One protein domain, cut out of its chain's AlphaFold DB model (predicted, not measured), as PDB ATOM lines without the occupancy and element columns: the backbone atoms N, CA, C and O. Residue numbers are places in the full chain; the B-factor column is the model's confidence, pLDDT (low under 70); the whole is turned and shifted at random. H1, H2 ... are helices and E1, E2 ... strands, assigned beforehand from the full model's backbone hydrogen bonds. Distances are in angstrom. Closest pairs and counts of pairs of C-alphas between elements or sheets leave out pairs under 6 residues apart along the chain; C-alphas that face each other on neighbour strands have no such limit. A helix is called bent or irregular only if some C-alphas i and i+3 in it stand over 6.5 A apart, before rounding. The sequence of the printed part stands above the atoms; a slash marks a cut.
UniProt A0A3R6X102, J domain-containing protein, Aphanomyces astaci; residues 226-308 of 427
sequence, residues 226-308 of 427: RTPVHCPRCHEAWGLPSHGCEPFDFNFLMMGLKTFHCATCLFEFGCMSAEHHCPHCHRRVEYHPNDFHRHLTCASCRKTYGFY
ATOM      1  N   ARG A 226      12.582 -50.746  -7.669       92.75
ATOM      2  CA  ARG A 226      12.030 -49.693  -6.807       92.75
ATOM      3  C   ARG A 226      11.353 -50.358  -5.612       92.75
ATOM      4  O   ARG A 226      10.256 -50.900  -5.738       92.75
ATOM      5  N   THR A 227      12.010 -50.336  -4.462       93.31
ATOM      6  CA  THR A 227      11.471 -50.931  -3.239       93.31
ATOM      7  C   THR A 227      10.310 -50.095  -2.696       93.31
ATOM      8  O   THR A 227      10.432 -48.868  -2.645       93.31
ATOM      9  N   PRO A 228       9.188 -50.710  -2.280       94.62
ATOM     10  CA  PRO A 228       8.099 -49.970  -1.661       94.62
ATOM     11  C   PRO A 228       8.530 -49.374  -0.319       94.62
ATOM     12  O   PRO A 228       9.073 -50.070   0.543       94.62
ATOM     13  N   VAL A 229       8.252 -48.085  -0.153       95.56
ATOM     14  CA  VAL A 229       8.511 -47.327   1.070       95.56
ATOM     15  C   VAL A 229       7.176 -46.834   1.603       95.56
ATOM     16  O   VAL A 229       6.378 -46.318   0.823       95.56
ATOM     17  N   HIS A 230       6.946 -46.960   2.907       95.81
ATOM     18  CA  HIS A 230       5.713 -46.514   3.552       95.81
ATOM     19  C   HIS A 230       5.993 -45.576   4.728       95.81
ATOM     20  O   HIS A 230       7.075 -45.588   5.329       95.81
ATOM     21  N   CYS A 231       5.003 -44.740   5.041       95.44
ATOM     22  CA  CYS A 231       5.040 -43.857   6.199       95.44
ATOM     23  C   CYS A 231       5.007 -44.679   7.500       95.44
ATOM     24  O   CYS A 231       4.093 -45.474   7.677       95.44
ATOM     25  N   PRO A 232       5.896 -44.434   8.474       95.44
ATOM     26  CA  PRO A 232       5.898 -45.193   9.730       95.44
ATOM     27  C   PRO A 232       4.723 -44.888  10.665       95.44
ATOM     28  O   PRO A 232       4.559 -45.561  11.676       95.44
ATOM     29  N   ARG A 233       3.950 -43.830  10.385       94.81
ATOM     30  CA  ARG A 233       2.828 -43.412  11.232       94.81
ATOM     31  C   ARG A 233       1.485 -43.917  10.722       94.81
ATOM     32  O   ARG A 233       0.665 -44.348  11.522       94.81
ATOM     33  N   CYS A 234       1.233 -43.794   9.421       95.44
ATOM     34  CA  CYS A 234      -0.045 -44.177   8.816       95.44
ATOM     35  C   CYS A 234       0.071 -45.330   7.812       95.44
ATOM     36  O   CYS A 234      -0.936 -45.694   7.222       95.44
ATOM     37  N   HIS A 235       1.273 -45.875   7.597       95.12
ATOM     38  CA  HIS A 235       1.562 -46.985   6.678       95.12
ATOM     39  C   HIS A 235       1.202 -46.732   5.205       95.12
ATOM     40  O   HIS A 235       1.260 -47.644   4.389       95.12
ATOM     41  N   GLU A 236       0.899 -45.485   4.840       93.94
ATOM     42  CA  GLU A 236       0.590 -45.105   3.463       93.94
ATOM     43  C   GLU A 236       1.830 -45.189   2.565       93.94
ATOM     44  O   GLU A 236       2.945 -44.858   2.994       93.94
ATOM     45  N   ALA A 237       1.632 -45.588   1.307       93.81
ATOM     46  CA  ALA A 237       2.705 -45.703   0.328       93.81
ATOM     47  C   ALA A 237       3.338 -44.336   0.019       93.81
ATOM     48  O   ALA A 237       2.663 -43.333  -0.204       93.81
ATOM     49  N   TRP A 238       4.667 -44.282  -0.025       94.62
ATOM     50  CA  TRP A 238       5.416 -43.063  -0.310       94.62
ATOM     51  C   TRP A 238       5.834 -42.951  -1.785       94.62
ATOM     52  O   TRP A 238       6.079 -43.936  -2.490       94.62
ATOM     53  N   GLY A 239       5.963 -41.703  -2.245       88.25
ATOM     54  CA  GLY A 239       6.447 -41.379  -3.585       88.25
ATOM     55  C   GLY A 239       5.466 -41.747  -4.698       88.25
ATOM     56  O   GLY A 239       5.904 -42.153  -5.772       88.25
ATOM     57  N   LEU A 240       4.158 -41.662  -4.432       87.12
ATOM     58  CA  LEU A 240       3.138 -41.694  -5.478       87.12
ATOM     59  C   LEU A 240       3.203 -40.392  -6.298       87.12
ATOM     60  O   LEU A 240       3.534 -39.345  -5.731       87.12
ATOM     61  N   PRO A 241       2.851 -40.409  -7.597       83.06
ATOM     62  CA  PRO A 241       2.854 -39.203  -8.433       83.06
ATOM     63  C   PRO A 241       2.006 -38.054  -7.867       83.06
ATOM     64  O   PRO A 241       2.366 -36.888  -7.999       83.06
ATOM     65  N   SER A 242       0.914 -38.380  -7.169       86.00
ATOM     66  CA  SER A 242       0.036 -37.415  -6.496       86.00
ATOM     67  C   SER A 242       0.710 -36.657  -5.349       86.00
ATOM     68  O   SER A 242       0.231 -35.600  -4.954       86.00
ATOM     69  N   HIS A 243       1.815 -37.169  -4.802       86.88
ATOM     70  CA  HIS A 243       2.497 -36.576  -3.649       86.88
ATOM     71  C   HIS A 243       3.491 -35.474  -4.045       86.88
ATOM     72  O   HIS A 243       4.178 -34.943  -3.173       86.88
ATOM     73  N   GLY A 244       3.625 -35.163  -5.342       85.50
ATOM     74  CA  GLY A 244       4.591 -34.176  -5.839       85.50
ATOM     75  C   GLY A 244       6.054 -34.586  -5.628       85.50
ATOM     76  O   GLY A 244       6.935 -33.732  -5.613       85.50
ATOM     77  N   CYS A 245       6.310 -35.879  -5.412       88.44
ATOM     78  CA  CYS A 245       7.659 -36.422  -5.299       88.44
ATOM     79  C   CYS A 245       8.193 -36.733  -6.697       88.44
ATOM     80  O   CYS A 245       7.556 -37.453  -7.468       88.44
ATOM     81  N   GLU A 246       9.386 -36.240  -6.997       90.69
ATOM     82  CA  GLU A 246      10.075 -36.572  -8.235       90.69
ATOM     83  C   GLU A 246      10.640 -37.998  -8.146       90.69
ATOM     84  O   GLU A 246      11.040 -38.434  -7.064       90.69
ATOM     85  N   PRO A 247      10.764 -38.756  -9.251       90.25
ATOM     86  CA  PRO A 247      11.286 -40.123  -9.191       90.25
ATOM     87  C   PRO A 247      12.663 -40.216  -8.515       90.25
ATOM     88  O   PRO A 247      12.922 -41.121  -7.724       90.25
ATOM     89  N   PHE A 248      13.528 -39.230  -8.760       91.62
ATOM     90  CA  PHE A 248      14.864 -39.167  -8.175       91.62
ATOM     91  C   PHE A 248      14.888 -38.852  -6.675       91.62
ATOM     92  O   PHE A 248      15.922 -39.067  -6.044       91.62
ATOM     93  N   ASP A 249      13.779 -38.398  -6.078       93.31
ATOM     94  CA  ASP A 249      13.671 -38.256  -4.622       93.31
ATOM     95  C   ASP A 249      13.907 -39.585  -3.914       93.31
ATOM     96  O   ASP A 249      14.440 -39.603  -2.803       93.31
ATOM     97  N   PHE A 250      13.574 -40.697  -4.578       93.81
ATOM     98  CA  PHE A 250      13.879 -42.035  -4.093       93.81
ATOM     99  C   PHE A 250      15.375 -42.197  -3.807       93.81
ATOM    100  O   PHE A 250      15.729 -42.681  -2.738       93.81
ATOM    101  N   ASN A 251      16.262 -41.716  -4.685       93.38
ATOM    102  CA  ASN A 251      17.707 -41.823  -4.473       93.38
ATOM    103  C   ASN A 251      18.122 -41.122  -3.169       93.38
ATOM    104  O   ASN A 251      18.803 -41.706  -2.333       93.38
ATOM    105  N   PHE A 252      17.674 -39.880  -2.961       93.69
ATOM    106  CA  PHE A 252      18.055 -39.077  -1.794       93.69
ATOM    107  C   PHE A 252      17.404 -39.554  -0.496       93.69
ATOM    108  O   PHE A 252      18.011 -39.420   0.571       93.69
ATOM    109  N   LEU A 253      16.191 -40.111  -0.579       94.44
ATOM    110  CA  LEU A 253      15.564 -40.786   0.546       94.44
ATOM    111  C   LEU A 253      16.374 -42.021   0.925       94.44
ATOM    112  O   LEU A 253      16.760 -42.140   2.079       94.44
ATOM    113  N   MET A 254      16.653 -42.914  -0.024       93.50
ATOM    114  CA  MET A 254      17.328 -44.185   0.244       93.50
ATOM    115  C   MET A 254      18.776 -43.982   0.709       93.50
ATOM    116  O   MET A 254      19.228 -44.653   1.626       93.50
ATOM    117  N   MET A 255      19.475 -42.965   0.198       91.44
ATOM    118  CA  MET A 255      20.799 -42.565   0.695       91.44
ATOM    119  C   MET A 255      20.774 -41.878   2.073       91.44
ATOM    120  O   MET A 255      21.826 -41.497   2.584       91.44
ATOM    121  N   GLY A 256      19.603 -41.670   2.684       92.06
ATOM    122  CA  GLY A 256      19.487 -41.018   3.991       92.06
ATOM    123  C   GLY A 256      19.839 -39.530   3.992       92.06
ATOM    124  O   GLY A 256      20.117 -38.973   5.050       92.06
ATOM    125  N   LEU A 257      19.819 -38.879   2.827       91.31
ATOM    126  CA  LEU A 257      20.195 -37.473   2.687       91.31
ATOM    127  C   LEU A 257      19.019 -36.532   2.953       91.31
ATOM    128  O   LEU A 257      19.215 -35.458   3.511       91.31
ATOM    129  N   LYS A 258      17.797 -36.911   2.568       92.25
ATOM    130  CA  LYS A 258      16.615 -36.042   2.663       92.25
ATOM    131  C   LYS A 258      15.507 -36.671   3.515       92.25
ATOM    132  O   LYS A 258      15.273 -37.876   3.452       92.25
ATOM    133  N   THR A 259      14.818 -35.836   4.292       92.94
ATOM    134  CA  THR A 259      13.559 -36.171   4.973       92.94
ATOM    135  C   THR A 259      12.364 -35.641   4.180       92.94
ATOM    136  O   THR A 259      12.461 -34.643   3.461       92.94
ATOM    137  N   PHE A 260      11.231 -36.322   4.300       93.38
ATOM    138  CA  PHE A 260       9.998 -36.039   3.578       93.38
ATOM    139  C   PHE A 260       8.822 -36.008   4.544       93.38
ATOM    140  O   PHE A 260       8.843 -36.657   5.587       93.38
ATOM    141  N   HIS A 261       7.780 -35.275   4.171       93.06
ATOM    142  CA  HIS A 261       6.514 -35.288   4.888       93.06
ATOM    143  C   HIS A 261       5.574 -36.284   4.213       93.06
ATOM    144  O   HIS A 261       5.503 -36.353   2.985       93.06
ATOM    145  N   CYS A 262       4.852 -37.065   5.009       93.31
ATOM    146  CA  CYS A 262       3.765 -37.887   4.500       93.31
ATOM    147  C   CYS A 262       2.650 -36.987   3.954       93.31
ATOM    148  O   CYS A 262       2.166 -36.120   4.679       93.31
ATOM    149  N   ALA A 263       2.203 -37.224   2.718       91.19
ATOM    150  CA  ALA A 263       1.103 -36.467   2.118       91.19
ATOM    151  C   ALA A 263      -0.227 -36.637   2.882       91.19
ATOM    152  O   ALA A 263      -1.057 -35.736   2.865       91.19
ATOM    153  N   THR A 264      -0.405 -37.758   3.589       92.00
ATOM    154  CA  THR A 264      -1.643 -38.081   4.315       92.00
ATOM    155  C   THR A 264      -1.642 -37.554   5.748       92.00
ATOM    156  O   THR A 264      -2.559 -36.851   6.151       92.00
ATOM    157  N   CYS A 265      -0.621 -37.889   6.548       94.38
ATOM    158  CA  CYS A 265      -0.596 -37.566   7.984       94.38
ATOM    159  C   CYS A 265       0.392 -36.455   8.373       94.38
ATOM    160  O   CYS A 265       0.586 -36.205   9.564       94.38
ATOM    161  N   LEU A 266       1.060 -35.838   7.387       93.38
ATOM    162  CA  LEU A 266       2.053 -34.764   7.548       93.38
ATOM    163  C   LEU A 266       3.256 -35.116   8.439       93.38
ATOM    164  O   LEU A 266       4.058 -34.251   8.783       93.38
ATOM    165  N   PHE A 267       3.419 -36.391   8.797       94.69
ATOM    166  CA  PHE A 267       4.547 -36.855   9.592       94.69
ATOM    167  C   PHE A 267       5.848 -36.733   8.796       94.69
ATOM    168  O   PHE A 267       5.924 -37.219   7.666       94.69
ATOM    169  N   GLU A 268       6.866 -36.107   9.387       93.75
ATOM    170  CA  GLU A 268       8.204 -36.027   8.803       93.75
ATOM    171  C   GLU A 268       8.978 -37.324   9.074       93.75
ATOM    172  O   GLU A 268       9.164 -37.729  10.221       93.75
ATOM    173  N   PHE A 269       9.466 -37.974   8.020       95.25
ATOM    174  CA  PHE A 269      10.275 -39.184   8.114       95.25
ATOM    175  C   PHE A 269      11.423 -39.176   7.100       95.25
ATOM    176  O   PHE A 269      11.426 -38.424   6.130       95.25
ATOM    177  N   GLY A 270      12.436 -40.004   7.334       94.31
ATOM    178  CA  GLY A 270      13.578 -40.181   6.440       94.31
ATOM    179  C   GLY A 270      13.879 -41.658   6.239       94.31
ATOM    180  O   GLY A 270      13.102 -42.513   6.657       94.31
ATOM    181  N   CYS A 271      15.031 -41.964   5.643       93.44
ATOM    182  CA  CYS A 271      15.442 -43.337   5.342       93.44
ATOM    183  C   CYS A 271      15.245 -44.314   6.504       93.44
ATOM    184  O   CYS A 271      14.592 -45.336   6.352       93.44
ATOM    185  N   MET A 272      15.837 -44.014   7.660       91.88
ATOM    186  CA  MET A 272      15.900 -44.959   8.777       91.88
ATOM    187  C   MET A 272      14.585 -45.070   9.548       91.88
ATOM    188  O   MET A 272      14.386 -46.044  10.265       91.88
ATOM    189  N   SER A 273      13.706 -44.072   9.432       93.75
ATOM    190  CA  SER A 273      12.389 -44.109  10.063       93.75
ATOM    191  C   SER A 273      11.299 -44.631   9.135       93.75
ATOM    192  O   SER A 273      10.243 -44.992   9.632       93.75
ATOM    193  N   ALA A 274      11.527 -44.701   7.823       95.12
ATOM    194  CA  ALA A 274      10.561 -45.240   6.875       95.12
ATOM    195  C   ALA A 274      10.429 -46.768   6.964       95.12
ATOM    196  O   ALA A 274      11.345 -47.479   7.385       95.12
ATOM    197  N   GLU A 275       9.295 -47.291   6.499       95.62
ATOM    198  CA  GLU A 275       9.085 -48.731   6.387       95.62
ATOM    199  C   GLU A 275       9.413 -49.229   4.980       95.62
ATOM    200  O   GLU A 275       8.674 -48.998   4.019       95.62
ATOM    201  N   HIS A 276      10.517 -49.959   4.866       95.06
ATOM    202  CA  HIS A 276      10.988 -50.533   3.608       95.06
ATOM    203  C   HIS A 276      10.465 -51.943   3.432       95.06
ATOM    204  O   HIS A 276      10.444 -52.724   4.382       95.06
ATOM    205  N   HIS A 277      10.058 -52.282   2.214       95.31
ATOM    206  CA  HIS A 277       9.497 -53.588   1.901       95.31
ATOM    207  C   HIS A 277      10.245 -54.246   0.743       95.31
ATOM    208  O   HIS A 277      10.754 -53.583  -0.162       95.31
ATOM    209  N   CYS A 278      10.300 -55.578   0.763       94.69
ATOM    210  CA  CYS A 278      10.870 -56.351  -0.333       94.69
ATOM    211  C   CYS A 278      10.034 -56.158  -1.615       94.69
ATOM    212  O   CYS A 278       8.811 -56.290  -1.558       94.69
ATOM    213  N   PRO A 279      10.658 -55.936  -2.786       94.94
ATOM    214  CA  PRO A 279       9.936 -55.744  -4.044       94.94
ATOM    215  C   PRO A 279       9.264 -57.026  -4.562       94.94
ATOM    216  O   PRO A 279       8.423 -56.950  -5.448       94.94
ATOM    217  N   HIS A 280       9.627 -58.199  -4.031       94.25
ATOM    218  CA  HIS A 280       9.098 -59.486  -4.492       94.25
ATOM    219  C   HIS A 280       8.033 -60.092  -3.581       94.25
ATOM    220  O   HIS A 280       7.121 -60.743  -4.075       94.25
ATOM    221  N   CYS A 281       8.182 -59.968  -2.258       95.06
ATOM    222  CA  CYS A 281       7.251 -60.569  -1.295       95.06
ATOM    223  C   CYS A 281       6.540 -59.547  -0.409       95.06
ATOM    224  O   CYS A 281       5.755 -59.949   0.445       95.06
ATOM    225  N   HIS A 282       6.849 -58.255  -0.563       93.56
ATOM    226  CA  HIS A 282       6.253 -57.151   0.192       93.56
ATOM    227  C   HIS A 282       6.312 -57.308   1.713       93.56
ATOM    228  O   HIS A 282       5.561 -56.659   2.425       93.56
ATOM    229  N   ARG A 283       7.216 -58.139   2.246       93.69
ATOM    230  CA  ARG A 283       7.495 -58.152   3.684       93.69
ATOM    231  C   ARG A 283       8.425 -57.006   4.039       93.69
ATOM    232  O   ARG A 283       9.318 -56.668   3.258       93.69
ATOM    233  N   ARG A 284       8.219 -56.444   5.229       93.06
ATOM    234  CA  ARG A 284       9.075 -55.404   5.796       93.06
ATOM    235  C   ARG A 284      10.512 -55.911   5.934       93.06
ATOM    236  O   ARG A 284      10.736 -57.046   6.354       93.06
ATOM    237  N   VAL A 285      11.471 -55.065   5.579       91.88
ATOM    238  CA  VAL A 285      12.909 -55.332   5.668       91.88
ATOM    239  C   VAL A 285      13.600 -54.229   6.470       91.88
ATOM    240  O   VAL A 285      13.229 -53.058   6.382       91.88
ATOM    241  N   GLU A 286      14.607 -54.599   7.260       88.75
ATOM    242  CA  GLU A 286      15.489 -53.630   7.916       88.75
ATOM    243  C   GLU A 286      16.485 -53.098   6.882       88.75
ATOM    244  O   GLU A 286      17.416 -53.801   6.484       88.75
ATOM    245  N   TYR A 287      16.259 -51.863   6.436       91.12
ATOM    246  CA  TYR A 287      17.097 -51.164   5.467       91.12
ATOM    247  C   TYR A 287      17.988 -50.119   6.141       91.12
ATOM    248  O   TYR A 287      17.567 -49.440   7.082       91.12
ATOM    249  N   HIS A 288      19.204 -49.948   5.625       91.12
ATOM    250  CA  HIS A 288      20.121 -48.897   6.041       91.12
ATOM    251  C   HIS A 288      20.711 -48.181   4.808       91.12
ATOM    252  O   HIS A 288      20.965 -48.833   3.796       91.12
ATOM    253  N   PRO A 289      20.980 -46.859   4.865       91.38
ATOM    254  CA  PRO A 289      21.451 -46.089   3.708       91.38
ATOM    255  C   PRO A 289      22.685 -46.651   2.991       91.38
ATOM    256  O   PRO A 289      22.798 -46.560   1.771       91.38
ATOM    257  N   ASN A 290      23.601 -47.272   3.740       87.88
ATOM    258  CA  ASN A 290      24.808 -47.895   3.181       87.88
ATOM    259  C   ASN A 290      24.500 -49.087   2.256       87.88
ATOM    260  O   ASN A 290      25.341 -49.463   1.445       87.88
ATOM    261  N   ASP A 291      23.295 -49.656   2.335       89.44
ATOM    262  CA  ASP A 291      22.845 -50.718   1.436       89.44
ATOM    263  C   ASP A 291      22.409 -50.179   0.072       89.44
ATOM    264  O   ASP A 291      22.186 -50.970  -0.840       89.44
ATOM    265  N   PHE A 292      22.270 -48.855  -0.103       90.31
ATOM    266  CA  PHE A 292      21.729 -48.286  -1.338       90.31
ATOM    267  C   PHE A 292      22.480 -48.752  -2.580       90.31
ATOM    268  O   PHE A 292      21.839 -48.963  -3.602       90.31
ATOM    269  N   HIS A 293      23.797 -48.938  -2.490       87.06
ATOM    270  CA  HIS A 293      24.661 -49.359  -3.598       87.06
ATOM    271  C   HIS A 293      24.921 -50.873  -3.635       87.06
ATOM    272  O   HIS A 293      25.819 -51.318  -4.340       87.06
ATOM    273  N   ARG A 294      24.170 -51.671  -2.872       87.25
ATOM    274  CA  ARG A 294      24.370 -53.118  -2.741       87.25
ATOM    275  C   ARG A 294      23.134 -53.891  -3.187       87.25
ATOM    276  O   ARG A 294      22.012 -53.386  -3.126       87.25
ATOM    277  N   HIS A 295      23.344 -55.145  -3.574       89.81
ATOM    278  CA  HIS A 295      22.267 -56.124  -3.712       89.81
ATOM    279  C   HIS A 295      22.073 -56.850  -2.384       89.81
ATOM    280  O   HIS A 295      23.028 -57.350  -1.788       89.81
ATOM    281  N   LEU A 296      20.824 -56.905  -1.930       90.31
ATOM    282  CA  LEU A 296      20.427 -57.581  -0.704       90.31
ATOM    283  C   LEU A 296      19.640 -58.848  -1.015       90.31
ATOM    284  O   LEU A 296      18.834 -58.878  -1.945       90.31
ATOM    285  N   THR A 297      19.802 -59.869  -0.180       91.56
ATOM    286  CA  THR A 297      18.961 -61.070  -0.202       91.56
ATOM    287  C   THR A 297      17.821 -60.916   0.793       91.56
ATOM    288  O   THR A 297      18.032 -60.677   1.980       91.56
ATOM    289  N   CYS A 298      16.577 -61.077   0.336       91.44
ATOM    290  CA  CYS A 298      15.434 -61.069   1.242       91.44
ATOM    291  C   CYS A 298      15.462 -62.293   2.171       91.44
ATOM    292  O   CYS A 298      15.362 -63.421   1.697       91.44
ATOM    293  N   ALA A 299      15.451 -62.085   3.490       87.75
ATOM    294  CA  ALA A 299      15.384 -63.179   4.466       87.75
ATOM    295  C   ALA A 299      14.125 -64.062   4.316       87.75
ATOM    296  O   ALA A 299      14.149 -65.247   4.636       87.75
ATOM    297  N   SER A 300      13.019 -63.504   3.808       90.38
ATOM    298  CA  SER A 300      11.758 -64.239   3.679       90.38
ATOM    299  C   SER A 300      11.617 -65.023   2.378       90.38
ATOM    300  O   SER A 300      11.122 -66.143   2.423       90.38
ATOM    301  N   CYS A 301      11.948 -64.433   1.225       93.00
ATOM    302  CA  CYS A 301      11.747 -65.080  -0.080       93.00
ATOM    303  C   CYS A 301      13.053 -65.502  -0.759       93.00
ATOM    304  O   CYS A 301      13.005 -66.065  -1.848       93.00
ATOM    305  N   ARG A 302      14.204 -65.223  -0.131       91.69
ATOM    306  CA  ARG A 302      15.564 -65.567  -0.582       91.69
ATOM    307  C   ARG A 302      15.959 -65.017  -1.957       91.69
ATOM    308  O   ARG A 302      16.998 -65.389  -2.485       91.69
ATOM    309  N   LYS A 303      15.163 -64.109  -2.530       92.56
ATOM    310  CA  LYS A 303      15.493 -63.411  -3.777       92.56
ATOM    311  C   LYS A 303      16.461 -62.264  -3.504       92.56
ATOM    312  O   LYS A 303      16.270 -61.519  -2.537       92.56
ATOM    313  N   THR A 304      17.459 -62.132  -4.369       92.81
ATOM    314  CA  THR A 304      18.406 -61.017  -4.399       92.81
ATOM    315  C   THR A 304      17.834 -59.857  -5.203       92.81
ATOM    316  O   THR A 304      17.237 -60.058  -6.257       92.81
ATOM    317  N   TYR A 305      17.998 -58.637  -4.701       94.06
ATOM    318  CA  TYR A 305      17.596 -57.424  -5.404       94.06
ATOM    319  C   TYR A 305      18.472 -56.245  -4.986       94.06
ATOM    320  O   TYR A 305      18.875 -56.131  -3.831       94.06
ATOM    321  N   GLY A 306      18.757 -55.355  -5.930       92.12
ATOM    322  CA  GLY A 306      19.337 -54.043  -5.660       92.12
ATOM    323  C   GLY A 306      18.262 -52.961  -5.577       92.12
ATOM    324  O   GLY A 306      17.085 -53.191  -5.874       92.12
ATOM    325  N   PHE A 307      18.668 -51.751  -5.211       93.19
ATOM    326  CA  PHE A 307      17.788 -50.581  -5.191       93.19
ATOM    327  C   PHE A 307      17.828 -49.847  -6.531       93.19
ATOM    328  O   PHE A 307      18.884 -49.693  -7.129       93.19
ATOM    329  N   TYR A 308      16.695 -49.389  -7.049       92.75
ATOM    330  CA  TYR A 308      16.705 -48.667  -8.323       92.75
ATOM    331  C   TYR A 308      17.336 -47.274  -8.177       92.75
ATOM    332  O   TYR A 308      16.935 -46.506  -7.305       92.75
TER     333      TYR A 308
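This is residues 226 to 308 of the 427 residues of the protein "J domain-containing protein" of Aphanomyces astaci (UniProt A0A3R6X102). There is little regular structure here: an elongated body of loops, in which the chain folds back in short antiparallel pairings at residues 260 to 269, 276 to 285 and 296 to 305, with two short helices, H1 and H2, near each other along one side. The printed part has 83 residues, in the order H1, E1, H2, E2; the class is mixed, with 18 residues in named elements. It is compact, with a radius of gyration of the C-alphas of 12.2 A and spans of 34 by 22 by 20 A.

Start at H1, residues 249 to 254, where every O i to N i+4 pair is within hydrogen-bond range. H2, residues 289 to 293, is close but not clearly touching; the closest C-alphas, of Met 254 and Pro 289, are 5.7 A apart. H2 is only just irregular, with C-alphas 290 and 293 6.9 A apart; 0 of 1 O i to N i+4 and 1 of 2 O i to N i+3 pairs are within range. E1, residues 275 to 277, and E2, residues 304 to 307, are apart and pair with no named strand.

Find C-alpha 249 at (13.671, -38.256, -4.622); H1 runs 8.5 A. E1 measures 6.6 A and H2 8.6 A. E2 runs 10.5 A to C-alpha 307 at (17.788, -50.581, -5.191).

C-alphas 266 and 302 are the farthest apart, 34.6 A. The printed part has no cut, the links H1 to E1 and E1 to H2 are long, and no printed residue is under 70 in pLDDT.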